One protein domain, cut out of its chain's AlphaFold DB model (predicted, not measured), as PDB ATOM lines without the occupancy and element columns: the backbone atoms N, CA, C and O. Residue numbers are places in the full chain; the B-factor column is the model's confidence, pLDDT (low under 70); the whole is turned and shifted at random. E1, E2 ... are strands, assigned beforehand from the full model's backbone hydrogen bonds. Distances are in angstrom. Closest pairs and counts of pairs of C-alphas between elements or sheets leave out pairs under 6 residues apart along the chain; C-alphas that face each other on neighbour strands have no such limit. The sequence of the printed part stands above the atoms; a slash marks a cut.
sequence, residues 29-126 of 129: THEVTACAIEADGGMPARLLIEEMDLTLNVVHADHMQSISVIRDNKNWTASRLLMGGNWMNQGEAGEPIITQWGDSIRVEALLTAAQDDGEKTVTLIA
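What this domain is: This is residues 29 to 126 of the 129 residues of an uncharacterized protein of Hyphomonas neptunium (strain ATCC 15444) (UniProt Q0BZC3). One antiparallel sheet folds over on itself into two layers, partly face to face, with their strands crossed: E2 to E6 make the broad layer, and E8, E9 and E10 the smaller one. The layers join at one side, where the bent strand E9 pairs with E6; at the opposite side E1 reaches from E2 toward E10 without pairing with it, and short E7 lies beside the end of E6. The printed part has 98 residues, with no named helix and ten named strands, numbered as they follow along the chain; the class is all strand, and the strands other than E1 form a branched, twisted sheet in which E6 and E9 have three or more neighbours each. It is compact, with a radius of gyration of the C-alphas of 13.3 A and spans of 40 by 34 by 23 A.

How they stand to each other: Begin with E5, residues 64 to 71: E4, residues 54 to 61, lies on one side of it and E6, residues 74 to 83, on the other. Look for N 57 and O 68 at 3.0 A, and N 67 and O 78 at 3.0 A. Next come E3, residues 45 to 51, with N 47 and O 58 at 2.9 A, and edge strand E2, residues 34 to 36, with N 36 and O 46 at 2.8 A. E7, residues 86 to 89, forms a hairpin with E6, N 83 and O 86 being 2.8 A apart; E2 to E7 are a meander, each strand the antiparallel neighbour of the one before. E9, residues 104 to 113, bends by 60 degrees at residue 110; N 77 of E6 and O 112 are 2.9 A apart, with 113 degrees between the strands' directions. E8, residues 98 to 100, and E10, residues 119 to 126, lie on opposite sides of E9 in a second meander; N 99 and O 106 are 3.0 A apart, N 107 and O 124 2.9 A. The closest C-alphas of E5 and E9 are Ser 68 and Leu 111, 7.8 A. E1, residues 29 to 31, pairs with no named strand but is near E10.

Where its parts are: Find C-alpha 29 at (-34.129, -5.422, 11.269), where E1 begins; it runs on into E2 across 2 residues, at 79 degrees. E3 measures 20.2 A, E4 23.2 A and E5 23.4 A. E6 runs 29.7 A from C-alpha 74 at (-47.212, -13.980, 23.050). E9 measures 27.0 A, and E10 runs 22.3 A to C-alpha 126 at (-39.086, -6.860, 3.339).

The domain as a whole: The farthest C-alphas, Met 52 and Gly 84, are 39.9 A apart. The printed part has no cut and no long link. Mean pLDDT of the printed part is 94.1; look for values under 70 at residues 116 to 117.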
ATOM      1  N   THR A  29     -34.502  -4.791  12.547       97.06
ATOM      2  CA  THR A  29     -34.129  -5.422  11.269       97.06
ATOM      3  C   THR A  29     -33.824  -6.894  11.498       97.06
ATOM      4  O   THR A  29     -33.163  -7.225  12.478       97.06
ATOM      5  N   HIS A  30     -34.307  -7.737  10.590       97.06
ATOM      6  CA  HIS A  30     -34.288  -9.193  10.694       97.06
ATOM      7  C   HIS A  30     -33.885  -9.836   9.372       97.06
ATOM      8  O   HIS A  30     -34.119  -9.265   8.301       97.06
ATOM      9  N   GLU A  31     -33.346 -11.046   9.450       96.75
ATOM     10  CA  GLU A  31     -33.095 -11.884   8.279       96.75
ATOM     11  C   GLU A  31     -34.366 -12.662   7.904       96.75
ATOM     12  O   GLU A  31     -35.101 -13.168   8.754       96.75
ATOM     13  N   VAL A  32     -34.643 -12.759   6.608       97.25
ATOM     14  CA  VAL A  32     -35.784 -13.498   6.070       97.25
ATOM     15  C   VAL A  32     -35.378 -14.957   5.894       97.25
ATOM     16  O   VAL A  32     -34.672 -15.315   4.953       97.25
ATOM     17  N   THR A  33     -35.868 -15.816   6.785       96.94
ATOM     18  CA  THR A  33     -35.600 -17.261   6.780       96.94
ATOM     19  C   THR A  33     -36.152 -17.949   5.532       96.94
ATOM     20  O   THR A  33     -35.507 -18.829   4.962       96.94
ATOM     21  N   ALA A  34     -37.352 -17.568   5.089       94.69
ATOM     22  CA  ALA A  34     -37.932 -18.093   3.858       94.69
ATOM     23  C   ALA A  34     -38.832 -17.062   3.181       94.69
ATOM     24  O   ALA A  34     -39.626 -16.391   3.835       94.69
ATOM     25  N   CYS A  35     -38.761 -16.985   1.853       95.50
ATOM     26  CA  CYS A  35     -39.672 -16.163   1.071       95.50
ATOM     27  C   CYS A  35     -40.037 -16.830  -0.256       95.50
ATOM     28  O   CYS A  35     -39.181 -17.093  -1.104       95.50
ATOM     29  N   ALA A  36     -41.329 -17.087  -0.430       95.69
ATOM     30  CA  ALA A  36     -41.925 -17.625  -1.640       95.69
ATOM     31  C   ALA A  36     -42.928 -16.603  -2.179       95.69
ATOM     32  O   ALA A  36     -43.961 -16.362  -1.560       95.69
ATOM     33  N   ILE A  37     -42.604 -15.988  -3.319       95.56
ATOM     34  CA  ILE A  37     -43.462 -14.981  -3.964       95.56
ATOM     35  C   ILE A  37     -44.694 -15.627  -4.602       95.56
ATOM     36  O   ILE A  37     -45.754 -15.010  -4.664       95.56
ATOM     37  N   GLU A  38     -44.569 -16.881  -5.020       94.56
ATOM     38  CA  GLU A  38     -45.625 -17.666  -5.649       94.56
ATOM     39  C   GLU A  38     -45.964 -18.873  -4.771       94.56
ATOM     40  O   GLU A  38     -45.135 -19.333  -3.980       94.56
ATOM     41  N   ALA A  39     -47.193 -19.369  -4.903       92.06
ATOM     42  CA  ALA A  39     -47.596 -20.627  -4.292       92.06
ATOM     43  C   ALA A  39     -46.931 -21.803  -5.024       92.06
ATOM     44  O   ALA A  39     -46.896 -21.829  -6.252       92.06
ATOM     45  N   ASP A  40     -46.440 -22.788  -4.274       91.25
ATOM     46  CA  ASP A  40     -45.791 -23.980  -4.825       91.25
ATOM     47  C   ASP A  40     -46.009 -25.195  -3.912       91.25
ATOM     48  O   ASP A  40     -46.080 -25.070  -2.689       91.25
ATOM     49  N   GLY A  41     -46.152 -26.386  -4.498       84.69
ATOM     50  CA  GLY A  41     -46.262 -27.641  -3.747       84.69
ATOM     51  C   GLY A  41     -47.441 -27.712  -2.764       84.69
ATOM     52  O   GLY A  41     -47.347 -28.399  -1.749       84.69
ATOM     53  N   GLY A  42     -48.533 -26.985  -3.025       84.12
ATOM     54  CA  GLY A  42     -49.681 -26.877  -2.112       84.12
ATOM     55  C   GLY A  42     -49.470 -25.912  -0.939       84.12
ATOM     56  O   GLY A  42     -50.357 -25.779  -0.098       84.12
ATOM     57  N   MET A  43     -48.331 -25.219  -0.892       88.81
ATOM     58  CA  MET A  43     -48.050 -24.156   0.067       88.81
ATOM     59  C   MET A  43     -48.371 -22.791  -0.555       88.81
ATOM     60  O   MET A  43     -48.019 -22.555  -1.713       88.81
ATOM     61  N   PRO A  44     -49.016 -21.871   0.185       94.00
ATOM     62  CA  PRO A  44     -49.271 -20.520  -0.303       94.00
ATOM     63  C   PRO A  44     -47.973 -19.711  -0.413       94.00
ATOM     64  O   PRO A  44     -46.957 -20.048   0.207       94.00
ATOM     65  N   ALA A  45     -48.036 -18.600  -1.151       96.81
ATOM     66  CA  ALA A  45     -46.981 -17.599  -1.122       96.81
ATOM     67  C   ALA A  45     -46.818 -17.084   0.319       96.81
ATOM     68  O   ALA A  45     -47.801 -16.863   1.036       96.81
ATOM     69  N   ARG A  46     -45.574 -16.950   0.782       97.06
ATOM     70  CA  ARG A  46     -45.286 -16.659   2.191       97.06
ATOM     71  C   ARG A  46     -43.957 -15.954   2.406       97.06
ATOM     72  O   ARG A  46     -43.024 -16.128   1.626       97.06
ATOM     73  N   LEU A  47     -43.862 -15.249   3.524       98.06
ATOM     74  CA  LEU A  47     -42.618 -14.742   4.092       98.06
ATOM     75  C   LEU A  47     -42.516 -15.200   5.546       98.06
ATOM     76  O   LEU A  47     -43.479 -15.078   6.298       98.06
ATOM     77  N   LEU A  48     -41.344 -15.698   5.930       97.88
ATOM     78  CA  LEU A  48     -41.030 -16.181   7.267       97.88
ATOM     79  C   LEU A  48     -39.756 -15.509   7.783       97.88
ATOM     80  O   LEU A  48     -38.729 -15.527   7.103       97.88
ATOM     81  N   ILE A  49     -39.832 -14.986   9.001       98.38
ATOM     82  CA  ILE A  49     -38.700 -14.636   9.863       98.38
ATOM     83  C   ILE A  49     -38.776 -15.576  11.062       98.38
ATOM     84  O   ILE A  49     -39.831 -15.691  11.688       98.38
ATOM     85  N   GLU A  50     -37.675 -16.248  11.371       97.62
ATOM     86  CA  GLU A  50     -37.582 -17.191  12.483       97.62
ATOM     87  C   GLU A  50     -36.247 -16.989  13.209       97.62
ATOM     88  O   GLU A  50     -35.182 -17.345  12.708       97.62
ATOM     89  N   GLU A  51     -36.328 -16.385  14.389       95.94
ATOM     90  CA  GLU A  51     -35.229 -16.066  15.297       95.94
ATOM     91  C   GLU A  51     -35.593 -16.548  16.716       95.94
ATOM     92  O   GLU A  51     -36.729 -16.940  16.979       95.94
ATOM     93  N   MET A  52     -34.639 -16.515  17.654       92.38
ATOM     94  CA  MET A  52     -34.831 -17.050  19.014       92.38
ATOM     95  C   MET A  52     -36.037 -16.443  19.753       92.38
ATOM     96  O   MET A  52     -36.794 -17.182  20.377       92.38
ATOM     97  N   ASP A  53     -36.231 -15.127  19.637       92.44
ATOM     98  CA  ASP A  53     -37.270 -14.373  20.357       92.44
ATOM     99  C   ASP A  53     -38.338 -13.782  19.420       92.44
ATOM    100  O   ASP A  53     -39.165 -12.961  19.828       92.44
ATOM    101  N   LEU A  54     -38.313 -14.164  18.141       96.50
ATOM    102  CA  LEU A  54     -39.236 -13.653  17.137       96.50
ATOM    103  C   LEU A  54     -39.565 -14.725  16.103       96.50
ATOM    104  O   LEU A  54     -38.697 -15.231  15.401       96.50
ATOM    105  N   THR A  55     -40.853 -14.976  15.916       97.94
ATOM    106  CA  THR A  55     -41.357 -15.626  14.708       97.94
ATOM    107  C   THR A  55     -42.370 -14.711  14.050       97.94
ATOM    108  O   THR A  55     -43.349 -14.310  14.676       97.94
ATOM    109  N   LEU A  56     -42.162 -14.388  12.779       98.25
ATOM    110  CA  LEU A  56     -43.125 -13.649  11.972       98.25
ATOM    111  C   LEU A  56     -43.428 -14.446  10.715       98.25
ATOM    112  O   LEU A  56     -42.523 -14.821   9.976       98.25
ATOM    113  N   ASN A  57     -44.710 -14.672  10.455       98.19
ATOM    114  CA  ASN A  57     -45.174 -15.360   9.260       98.19
ATOM    115  C   ASN A  57     -46.229 -14.506   8.554       98.19
ATOM    116  O   ASN A  57     -47.239 -14.142   9.154       98.19
ATOM    117  N   VAL A  58     -45.988 -14.208   7.281       98.50
ATOM    118  CA  VAL A  58     -46.945 -13.571   6.374       98.50
ATOM    119  C   VAL A  58     -47.365 -14.602   5.345       98.50
ATOM    120  O   VAL A  58     -46.516 -15.221   4.707       98.50
ATOM    121  N   VAL A  59     -48.668 -14.759   5.156       97.94
ATOM    122  CA  VAL A  59     -49.251 -15.646   4.148       97.94
ATOM    123  C   VAL A  59     -50.067 -14.815   3.176       97.94
ATOM    124  O   VAL A  59     -50.888 -13.993   3.587       97.94
ATOM    125  N   HIS A  60     -49.851 -15.071   1.890       97.19
ATOM    126  CA  HIS A  60     -50.590 -14.484   0.787       97.19
ATOM    127  C   HIS A  60     -51.200 -15.594  -0.075       97.19
ATOM    128  O   HIS A  60     -50.496 -16.416  -0.662       97.19
ATOM    129  N   ALA A  61     -52.524 -15.602  -0.160       94.94
ATOM    130  CA  ALA A  61     -53.294 -16.427  -1.075       94.94
ATOM    131  C   ALA A  61     -54.384 -15.579  -1.751       94.94
ATOM    132  O   ALA A  61     -54.781 -14.537  -1.231       94.94
ATOM    133  N   ASP A  62     -54.924 -16.066  -2.871       90.00
ATOM    134  CA  ASP A  62     -55.891 -15.329  -3.702       90.00
ATOM    135  C   ASP A  62     -57.119 -14.811  -2.937       90.00
ATOM    136  O   ASP A  62     -57.694 -13.783  -3.283       90.00
ATOM    137  N   HIS A  63     -57.538 -15.532  -1.897       93.88
ATOM    138  CA  HIS A  63     -58.742 -15.234  -1.121       93.88
ATOM    139  C   HIS A  63     -58.457 -14.930   0.353       93.88
ATOM    140  O   HIS A  63     -59.395 -14.726   1.125       93.88
ATOM    141  N   MET A  64     -57.186 -14.925   0.768       96.00
ATOM    142  CA  MET A  64     -56.817 -14.767   2.169       96.00
ATOM    143  C   MET A  64     -55.427 -14.158   2.331       96.00
ATOM    144  O   MET A  64     -54.469 -14.544   1.665       96.00
ATOM    145  N   GLN A  65     -55.317 -13.234   3.278       98.06
ATOM    146  CA  GLN A  65     -54.046 -12.721   3.766       98.06
ATOM    147  C   GLN A  65     -54.001 -12.895   5.274       98.06
ATOM    148  O   GLN A  65     -55.002 -12.666   5.956       98.06
ATOM    149  N   SER A  66     -52.841 -13.252   5.807       98.00
ATOM    150  CA  SER A  66     -52.639 -13.271   7.252       98.00
ATOM    151  C   SER A  66     -51.226 -12.871   7.619       98.00
ATOM    152  O   SER A  66     -50.280 -13.185   6.899       98.00
ATOM    153  N   ILE A  67     -51.090 -12.250   8.781       98.50
ATOM    154  CA  ILE A  67     -49.812 -12.022   9.440       98.50
ATOM    155  C   ILE A  67     -49.931 -12.489  10.887       98.50
ATOM    156  O   ILE A  67     -50.910 -12.181  11.563       98.50
ATOM    157  N   SER A  68     -48.934 -13.231  11.354       97.56
ATOM    158  CA  SER A  68     -48.791 -13.623  12.753       97.56
ATOM    159  C   SER A  68     -47.412 -13.236  13.258       97.56
ATOM    160  O   SER A  68     -46.420 -13.500  12.574       97.56
ATOM    161  N   VAL A  69     -47.356 -12.666  14.456       97.38
ATOM    162  CA  VAL A  69     -46.123 -12.305  15.155       97.38
ATOM    163  C   VAL A  69     -46.125 -12.985  16.515       97.38
ATOM    164  O   VAL A  69     -47.043 -12.788  17.311       97.38
ATOM    165  N   ILE A  70     -45.084 -13.768  16.774       95.56
ATOM    166  CA  ILE A  70     -44.818 -14.404  18.058       95.56
ATOM    167  C   ILE A  70     -43.552 -13.781  18.634       95.56
ATOM    168  O   ILE A  70     -42.495 -13.854  18.010       95.56
ATOM    169  N   ARG A  71     -43.663 -13.162  19.809       93.00
ATOM    170  CA  ARG A  71     -42.553 -12.559  20.563       93.00
ATOM    171  C   ARG A  71     -42.884 -12.639  22.052       93.00
ATOM    172  O   ARG A  71     -44.049 -12.519  22.419       93.00
ATOM    173  N   ASP A  72     -41.888 -12.886  22.900       88.69
ATOM    174  CA  ASP A  72     -42.052 -12.981  24.363       88.69
ATOM    175  C   ASP A  72     -43.145 -13.974  24.814       88.69
ATOM    176  O   ASP A  72     -43.905 -13.712  25.746       88.69
ATOM    177  N   ASN A  73     -43.249 -15.128  24.138       86.75
ATOM    178  CA  ASN A  73     -44.297 -16.147  24.338       86.75
ATOM    179  C   ASN A  73     -45.740 -15.665  24.104       86.75
ATOM    180  O   ASN A  73     -46.695 -16.335  24.503       86.75
ATOM    181  N   LYS A  74     -45.913 -14.528  23.434       91.50
ATOM    182  CA  LYS A  74     -47.212 -13.980  23.050       91.50
ATOM    183  C   LYS A  74     -47.383 -14.072  21.546       91.50
ATOM    184  O   LYS A  74     -46.408 -14.003  20.807       91.50
ATOM    185  N   ASN A  75     -48.625 -14.245  21.105       94.06
ATOM    186  CA  ASN A  75     -48.979 -14.379  19.698       94.06
ATOM    187  C   ASN A  75     -50.061 -13.362  19.342       94.06
ATOM    188  O   ASN A  75     -51.153 -13.396  19.919       94.06
ATOM    189  N   TRP A  76     -49.756 -12.514  18.364       96.38
ATOM    190  CA  TRP A  76     -50.700 -11.584  17.768       96.38
ATOM    191  C   TRP A  76     -50.893 -11.902  16.293       96.38
ATOM    192  O   TRP A  76     -49.934 -12.148  15.562       96.38
ATOM    193  N   THR A  77     -52.142 -11.863  15.841       96.75
ATOM    194  CA  THR A  77     -52.501 -12.197  14.464       96.75
ATOM    195  C   THR A  77     -53.502 -11.212  13.882       96.75
ATOM    196  O   THR A  77     -54.332 -10.633  14.588       96.75
ATOM    197  N   ALA A  78     -53.434 -11.046  12.567       97.12
ATOM    198  CA  ALA A  78     -54.483 -10.452  11.761       97.12
ATOM    199  C   ALA A  78     -54.731 -11.334  10.543       97.12
ATOM    200  O   ALA A  78     -53.817 -11.944   9.983       97.12
ATOM    201  N   SER A  79     -55.985 -11.396  10.109       97.00
ATOM    202  CA  SER A  79     -56.364 -12.075   8.874       97.00
ATOM    203  C   SER A  79     -57.403 -11.259   8.118       97.00
ATOM    204  O   SER A  79     -58.215 -10.548   8.719       97.00
ATOM    205  N   ARG A  80     -57.360 -11.346   6.791       97.44
ATOM    206  CA  ARG A  80     -58.343 -10.762   5.879       97.44
ATOM    207  C   ARG A  80     -58.786 -11.810   4.882       97.44
ATOM    208  O   ARG A  80     -57.964 -12.582   4.393       97.44
ATOM    209  N   LEU A  81     -60.073 -11.804   4.569       97.38
ATOM    210  CA  LEU A  81     -60.655 -12.646   3.530       97.38
ATOM    211  C   LEU A  81     -61.131 -11.771   2.379       97.38
ATOM    212  O   LEU A  81     -61.755 -10.741   2.622       97.38
ATOM    213  N   LEU A  82     -60.863 -12.176   1.141       96.56
ATOM    214  CA  LEU A  82     -61.411 -11.498  -0.031       96.56
ATOM    215  C   LEU A  82     -62.785 -12.094  -0.345       96.56
ATOM    216  O   LEU A  82     -62.892 -13.253  -0.744       96.56
ATOM    217  N   MET A  83     -63.846 -11.308  -0.174       95.00
ATOM    218  CA  MET A  83     -65.224 -11.732  -0.423       95.00
ATOM    219  C   MET A  83     -65.924 -10.726  -1.333       95.00
ATOM    220  O   MET A  83     -66.030  -9.544  -1.016       95.00
ATOM    221  N   GLY A  84     -66.394 -11.184  -2.496       92.50
ATOM    222  CA  GLY A  84     -67.092 -10.316  -3.453       92.50
ATOM    223  C   GLY A  84     -66.255  -9.124  -3.934       92.50
ATOM    224  O   GLY A  84     -66.813  -8.063  -4.195       92.50
ATOM    225  N   GLY A  85     -64.927  -9.279  -3.999       93.56
ATOM    226  CA  GLY A  85     -63.990  -8.218  -4.384       93.56
ATOM    227  C   GLY A  85     -63.612  -7.242  -3.263       93.56
ATOM    228  O   GLY A  85     -62.844  -6.323  -3.522       93.56
ATOM    229  N   ASN A  86     -64.107  -7.444  -2.038       95.75
ATOM    230  CA  ASN A  86     -63.791  -6.607  -0.880       95.75
ATOM    231  C   ASN A  86     -63.016  -7.403   0.167       95.75
ATOM    232  O   ASN A  86     -63.300  -8.580   0.398       95.75
ATOM    233  N   TRP A  87     -62.048  -6.759   0.813       96.81
ATOM    234  CA  TRP A  87     -61.359  -7.345   1.954       96.81
ATOM    235  C   TRP A  87     -62.234  -7.242   3.200       96.81
ATOM    236  O   TRP A  87     -62.812  -6.198   3.495       96.81
ATOM    237  N   MET A  88     -62.333  -8.351   3.922       97.19
ATOM    238  CA  MET A  88     -63.173  -8.493   5.102       97.19
ATOM    239  C   MET A  88     -62.314  -8.766   6.334       97.19
ATOM    240  O   MET A  88     -61.417  -9.613   6.299       97.19
ATOM    241  N   ASN A  89     -62.628  -8.092   7.436       94.50
ATOM    242  CA  ASN A  89     -62.071  -8.298   8.765       94.50
ATOM    243  C   ASN A  89     -63.203  -8.654   9.731       94.50
ATOM    244  O   ASN A  89     -64.061  -7.822   9.995       94.50
ATOM    245  N   GLN A  90     -63.225  -9.886  10.245       88.56
ATOM    246  CA  GLN A  90     -64.215 -10.324  11.246       88.56
ATOM    247  C   GLN A  90     -65.688 -10.042  10.862       88.56
ATOM    248  O   GLN A  90     -66.534  -9.810  11.718       88.56
ATOM    249  N   GLY A  91     -66.010 -10.103   9.565       90.06
ATOM    250  CA  GLY A  91     -67.365  -9.876   9.046       90.06
ATOM    251  C   GLY A  91     -67.653  -8.442   8.597       90.06
ATOM    252  O   GLY A  91     -68.680  -8.212   7.963       90.06
ATOM    253  N   GLU A  92     -66.736  -7.508   8.834       93.25
ATOM    254  CA  GLU A  92     -66.832  -6.119   8.379       93.25
ATOM    255  C   GLU A  92     -65.882  -5.847   7.213       93.25
ATOM    256  O   GLU A  92     -64.898  -6.562   7.021       93.25
ATOM    257  N   ALA A  93     -66.172  -4.820   6.414       94.25
ATOM    258  CA  ALA A  93     -65.243  -4.366   5.385       94.25
ATOM    259  C   ALA A  93     -63.968  -3.809   6.038       94.25
ATOM    260  O   ALA A  93     -64.030  -3.128   7.059       94.25
ATOM    261  N   GLY A  94     -62.811  -4.078   5.442       92.38
ATOM    262  CA  GLY A  94     -61.534  -3.565   5.919       92.38
ATOM    263  C   GLY A  94     -60.509  -3.449   4.802       92.38
ATOM    264  O   GLY A  94     -60.740  -3.878   3.676       92.38
ATOM    265  N   GLU A  95     -59.357  -2.883   5.134       95.00
ATOM    266  CA  GLU A  95     -58.223  -2.782   4.215       95.00
ATOM    267  C   GLU A  95     -57.449  -4.115   4.128       95.00
ATOM    268  O   GLU A  95     -57.475  -4.910   5.086       95.00
ATOM    269  N   PRO A  96     -56.750  -4.380   3.003       96.69
ATOM    270  CA  PRO A  96     -55.819  -5.501   2.906       96.69
ATOM    271  C   PRO A  96     -54.685  -5.376   3.928       96.69
ATOM    272  O   PRO A  96     -54.266  -4.280   4.284       96.69
ATOM    273  N   ILE A  97     -54.144  -6.520   4.345       98.06
ATOM    274  CA  ILE A  97     -52.935  -6.588   5.183       98.06
ATOM    275  C   ILE A  97     -51.698  -6.319   4.323       98.06
ATOM    276  O   ILE A  97     -50.779  -5.607   4.718       98.06
ATOM    277  N   ILE A  98     -51.662  -6.916   3.131       98.12
ATOM    278  CA  ILE A  98     -50.527  -6.860   2.214       98.12
ATOM    279  C   ILE A  98     -50.816  -5.786   1.171       98.12
ATOM    280  O   ILE A  98     -51.698  -5.948   0.328       98.12
ATOM    281  N   THR A  99     -50.051  -4.698   1.212       97.06
ATOM    282  CA  THR A  99     -50.174  -3.575   0.268       97.06
ATOM    283  C   THR A  99     -49.231  -3.719  -0.924       97.06
ATOM    284  O   THR A  99     -49.452  -3.113  -1.971       97.06
ATOM    285  N   GLN A 100     -48.191  -4.548  -0.790       97.25
ATOM    286  CA  GLN A 100     -47.266  -4.877  -1.869       97.25
ATOM    287  C   GLN A 100     -46.736  -6.305  -1.707       97.25
ATOM    288  O   GLN A 100     -46.325  -6.690  -0.612       97.25
ATOM    289  N   TRP A 101     -46.702  -7.068  -2.803       96.62
ATOM    290  CA  TRP A 101     -46.160  -8.428  -2.851       96.62
ATOM    291  C   TRP A 101     -45.331  -8.641  -4.124       96.62
ATOM    292  O   TRP A 101     -45.786  -8.296  -5.213       96.62
ATOM    293  N   GLY A 102     -44.118  -9.181  -3.990       94.38
ATOM    294  CA  GLY A 102     -43.136  -9.304  -5.072       94.38
ATOM    295  C   GLY A 102     -41.710  -9.161  -4.537       94.38
ATOM    296  O   GLY A 102     -41.443  -9.535  -3.397       94.38
ATOM    297  N   ASP A 103     -40.808  -8.565  -5.319       89.88
ATOM    298  CA  ASP A 103     -39.406  -8.335  -4.914       89.88
ATOM    299  C   ASP A 103     -39.284  -7.530  -3.606       89.88
ATOM    300  O   ASP A 103     -38.390  -7.756  -2.788       89.88
ATOM    301  N   SER A 104     -40.232  -6.611  -3.394       94.44
ATOM    302  CA  SER A 104     -40.468  -5.925  -2.127       94.44
ATOM    303  C   SER A 104     -41.845  -6.304  -1.603       94.44
ATOM    304  O   SER A 104     -42.841  -6.212  -2.323       94.44
ATOM    305  N   ILE A 105     -41.903  -6.650  -0.322       97.75
ATOM    306  CA  ILE A 105     -43.136  -6.956   0.397       97.75
ATOM    307  C   ILE A 105     -43.416  -5.831   1.387       97.75
ATOM    308  O   ILE A 105     -42.514  -5.394   2.105       97.75
ATOM    309  N   ARG A 106     -44.663  -5.355   1.413       98.19
ATOM    310  CA  ARG A 106     -45.150  -4.373   2.389       98.19
ATOM    311  C   ARG A 106     -46.410  -4.884   3.058       98.19
ATOM    312  O   ARG A 106     -47.355  -5.288   2.379       98.19
ATOM    313  N   VAL A 107     -46.401  -4.843   4.383       98.56
ATOM    314  CA  VAL A 107     -47.515  -5.267   5.228       98.56
ATOM    315  C   VAL A 107     -47.817  -4.186   6.245       98.56
ATOM    316  O   VAL A 107     -46.897  -3.618   6.830       98.56
ATOM    317  N   GLU A 108     -49.099  -3.949   6.481       97.88
ATOM    318  CA  GLU A 108     -49.589  -3.102   7.557       97.88
ATOM    319  C   GLU A 108     -50.848  -3.732   8.154       97.88
ATOM    320  O   GLU A 108     -51.757  -4.136   7.430       97.88
ATOM    321  N   ALA A 109     -50.891  -3.873   9.478       97.12
ATOM    322  CA  ALA A 109     -52.056  -4.428  10.152       97.12
ATOM    323  C   ALA A 109     -52.137  -3.995  11.616       97.12
ATOM    324  O   ALA A 109     -51.128  -3.733  12.269       97.12
ATOM    325  N   LEU A 110     -53.359  -4.014  12.145       95.81
ATOM    326  CA  LEU A 110     -53.618  -4.079  13.578       95.81
ATOM    327  C   LEU A 110     -53.797  -5.552  13.954       95.81
ATOM    328  O   LEU A 110     -54.725  -6.211  13.479       95.81
ATOM    329  N   LEU A 111     -52.867  -6.079  14.740       95.56
ATOM    330  CA  LEU A 111     -52.854  -7.453  15.214       95.56
ATOM    331  C   LEU A 111     -53.614  -7.564  16.528       95.56
ATOM    332  O   LEU A 111     -53.518  -6.691  17.384       95.56
ATOM    333  N   THR A 112     -54.297  -8.684  16.716       94.25
ATOM    334  CA  THR A 112     -55.034  -9.000  17.944       94.25
ATOM    335  C   THR A 112     -54.401 -10.200  18.629       94.25
ATOM    336  O   THR A 112     -54.006 -11.161  17.962       94.25
ATOM    337  N   ALA A 113     -54.262 -10.142  19.953       89.00
ATOM    338  CA  ALA A 113     -53.775 -11.272  20.730       89.00
ATOM    339  C   ALA A 113     -54.834 -12.380  20.810       89.00
ATOM    340  O   ALA A 113     -56.026 -12.105  20.936       89.00
ATOM    341  N   ALA A 114     -54.401 -13.642  20.819       74.38
ATOM    342  CA  ALA A 114     -55.307 -14.762  21.097       74.38
ATOM    343  C   ALA A 114     -55.783 -14.802  22.566       74.38
ATOM    344  O   ALA A 114     -56.827 -15.376  22.865       74.38
ATOM    345  N   GLN A 115     -55.006 -14.221  23.483       71.19
ATOM    346  CA  GLN A 115     -55.291 -14.127  24.915       71.19
ATOM    347  C   GLN A 115     -55.002 -12.688  25.338       71.19
ATOM    348  O   GLN A 115     -53.866 -12.280  25.151       71.19
ATOM    349  N   ASP A 116     -56.026 -11.961  25.805       64.94
ATOM    350  CA  ASP A 116     -56.147 -10.612  26.427       64.94
ATOM    351  C   ASP A 116     -54.944  -9.627  26.529       64.94
ATOM    352  O   ASP A 116     -54.919  -8.730  27.367       64.94
ATOM    353  N   ASP A 117     -53.955  -9.721  25.646       68.69
ATOM    354  CA  ASP A 117     -52.709  -8.949  25.634       68.69
ATOM    355  C   ASP A 117     -52.785  -7.722  24.706       68.69
ATOM    356  O   ASP A 117     -51.761  -7.171  24.283       68.69
ATOM    357  N   GLY A 118     -54.010  -7.291  24.401       86.38
ATOM    358  CA  GLY A 118     -54.309  -6.104  23.610       86.38
ATOM    359  C   GLY A 118     -54.006  -6.232  22.116       86.38
ATOM    360  O   GLY A 118     -53.768  -7.317  21.573       86.38
ATOM    361  N   GLU A 119     -54.053  -5.083  21.451       93.19
ATOM    362  CA  GLU A 119     -53.779  -4.937  20.025       93.19
ATOM    363  C   GLU A 119     -52.346  -4.440  19.795       93.19
ATOM    364  O   GLU A 119     -51.780  -3.746  20.643       93.19
ATOM    365  N   LYS A 120     -51.762  -4.794  18.649       94.31
ATOM    366  CA  LYS A 120     -50.428  -4.348  18.226       94.31
ATOM    367  C   LYS A 120     -50.482  -3.803  16.816       94.31
ATOM    368  O   LYS A 120     -50.961  -4.491  15.918       94.31
ATOM    369  N   THR A 121     -49.942  -2.615  16.587       95.56
ATOM    370  CA  THR A 121     -49.759  -2.139  15.210       95.56
ATOM    371  C   THR A 121     -48.472  -2.727  14.663       95.56
ATOM    372  O   THR A 121     -47.420  -2.624  15.298       95.56
ATOM    373  N   VAL A 122     -48.553  -3.328  13.477       97.50
ATOM    374  CA  VAL A 122     -47.399  -3.878  12.776       97.50
ATOM    375  C   VAL A 122     -47.233  -3.236  11.408       97.50
ATOM    376  O   VAL A 122     -48.191  -3.068  10.653       97.50
ATOM    377  N   THR A 123     -45.986  -2.937  11.068       98.31
ATOM    378  CA  THR A 123     -45.565  -2.622   9.705       98.31
ATOM    379  C   THR A 123     -44.370  -3.495   9.354       98.31
ATOM    380  O   THR A 123     -43.445  -3.636  10.149       98.31
ATOM    381  N   LEU A 124     -44.373  -4.082   8.162       98.44
ATOM    382  CA  LEU A 124     -43.247  -4.845   7.633       98.44
ATOM    383  C   LEU A 124     -42.866  -4.290   6.267       98.44
ATOM    384  O   LEU A 124     -43.720  -4.142   5.392       98.44
ATOM    385  N   ILE A 125     -41.577  -4.053   6.063       97.94
ATOM    386  CA  ILE A 125     -40.987  -3.857   4.741       97.94
ATOM    387  C   ILE A 125     -39.928  -4.935   4.584       97.94
ATOM    388  O   ILE A 125     -38.996  -4.980   5.376       97.94
ATOM    389  N   ALA A 126     -40.050  -5.796   3.582       97.69
ATOM    390  CA  ALA A 126     -39.086  -6.860   3.339       97.69
ATOM    391  C   ALA A 126     -38.621  -6.886   1.889       97.69
ATOM    392  O   ALA A 126     -39.359  -6.501   0.981       97.69
TER     393      ALA A 126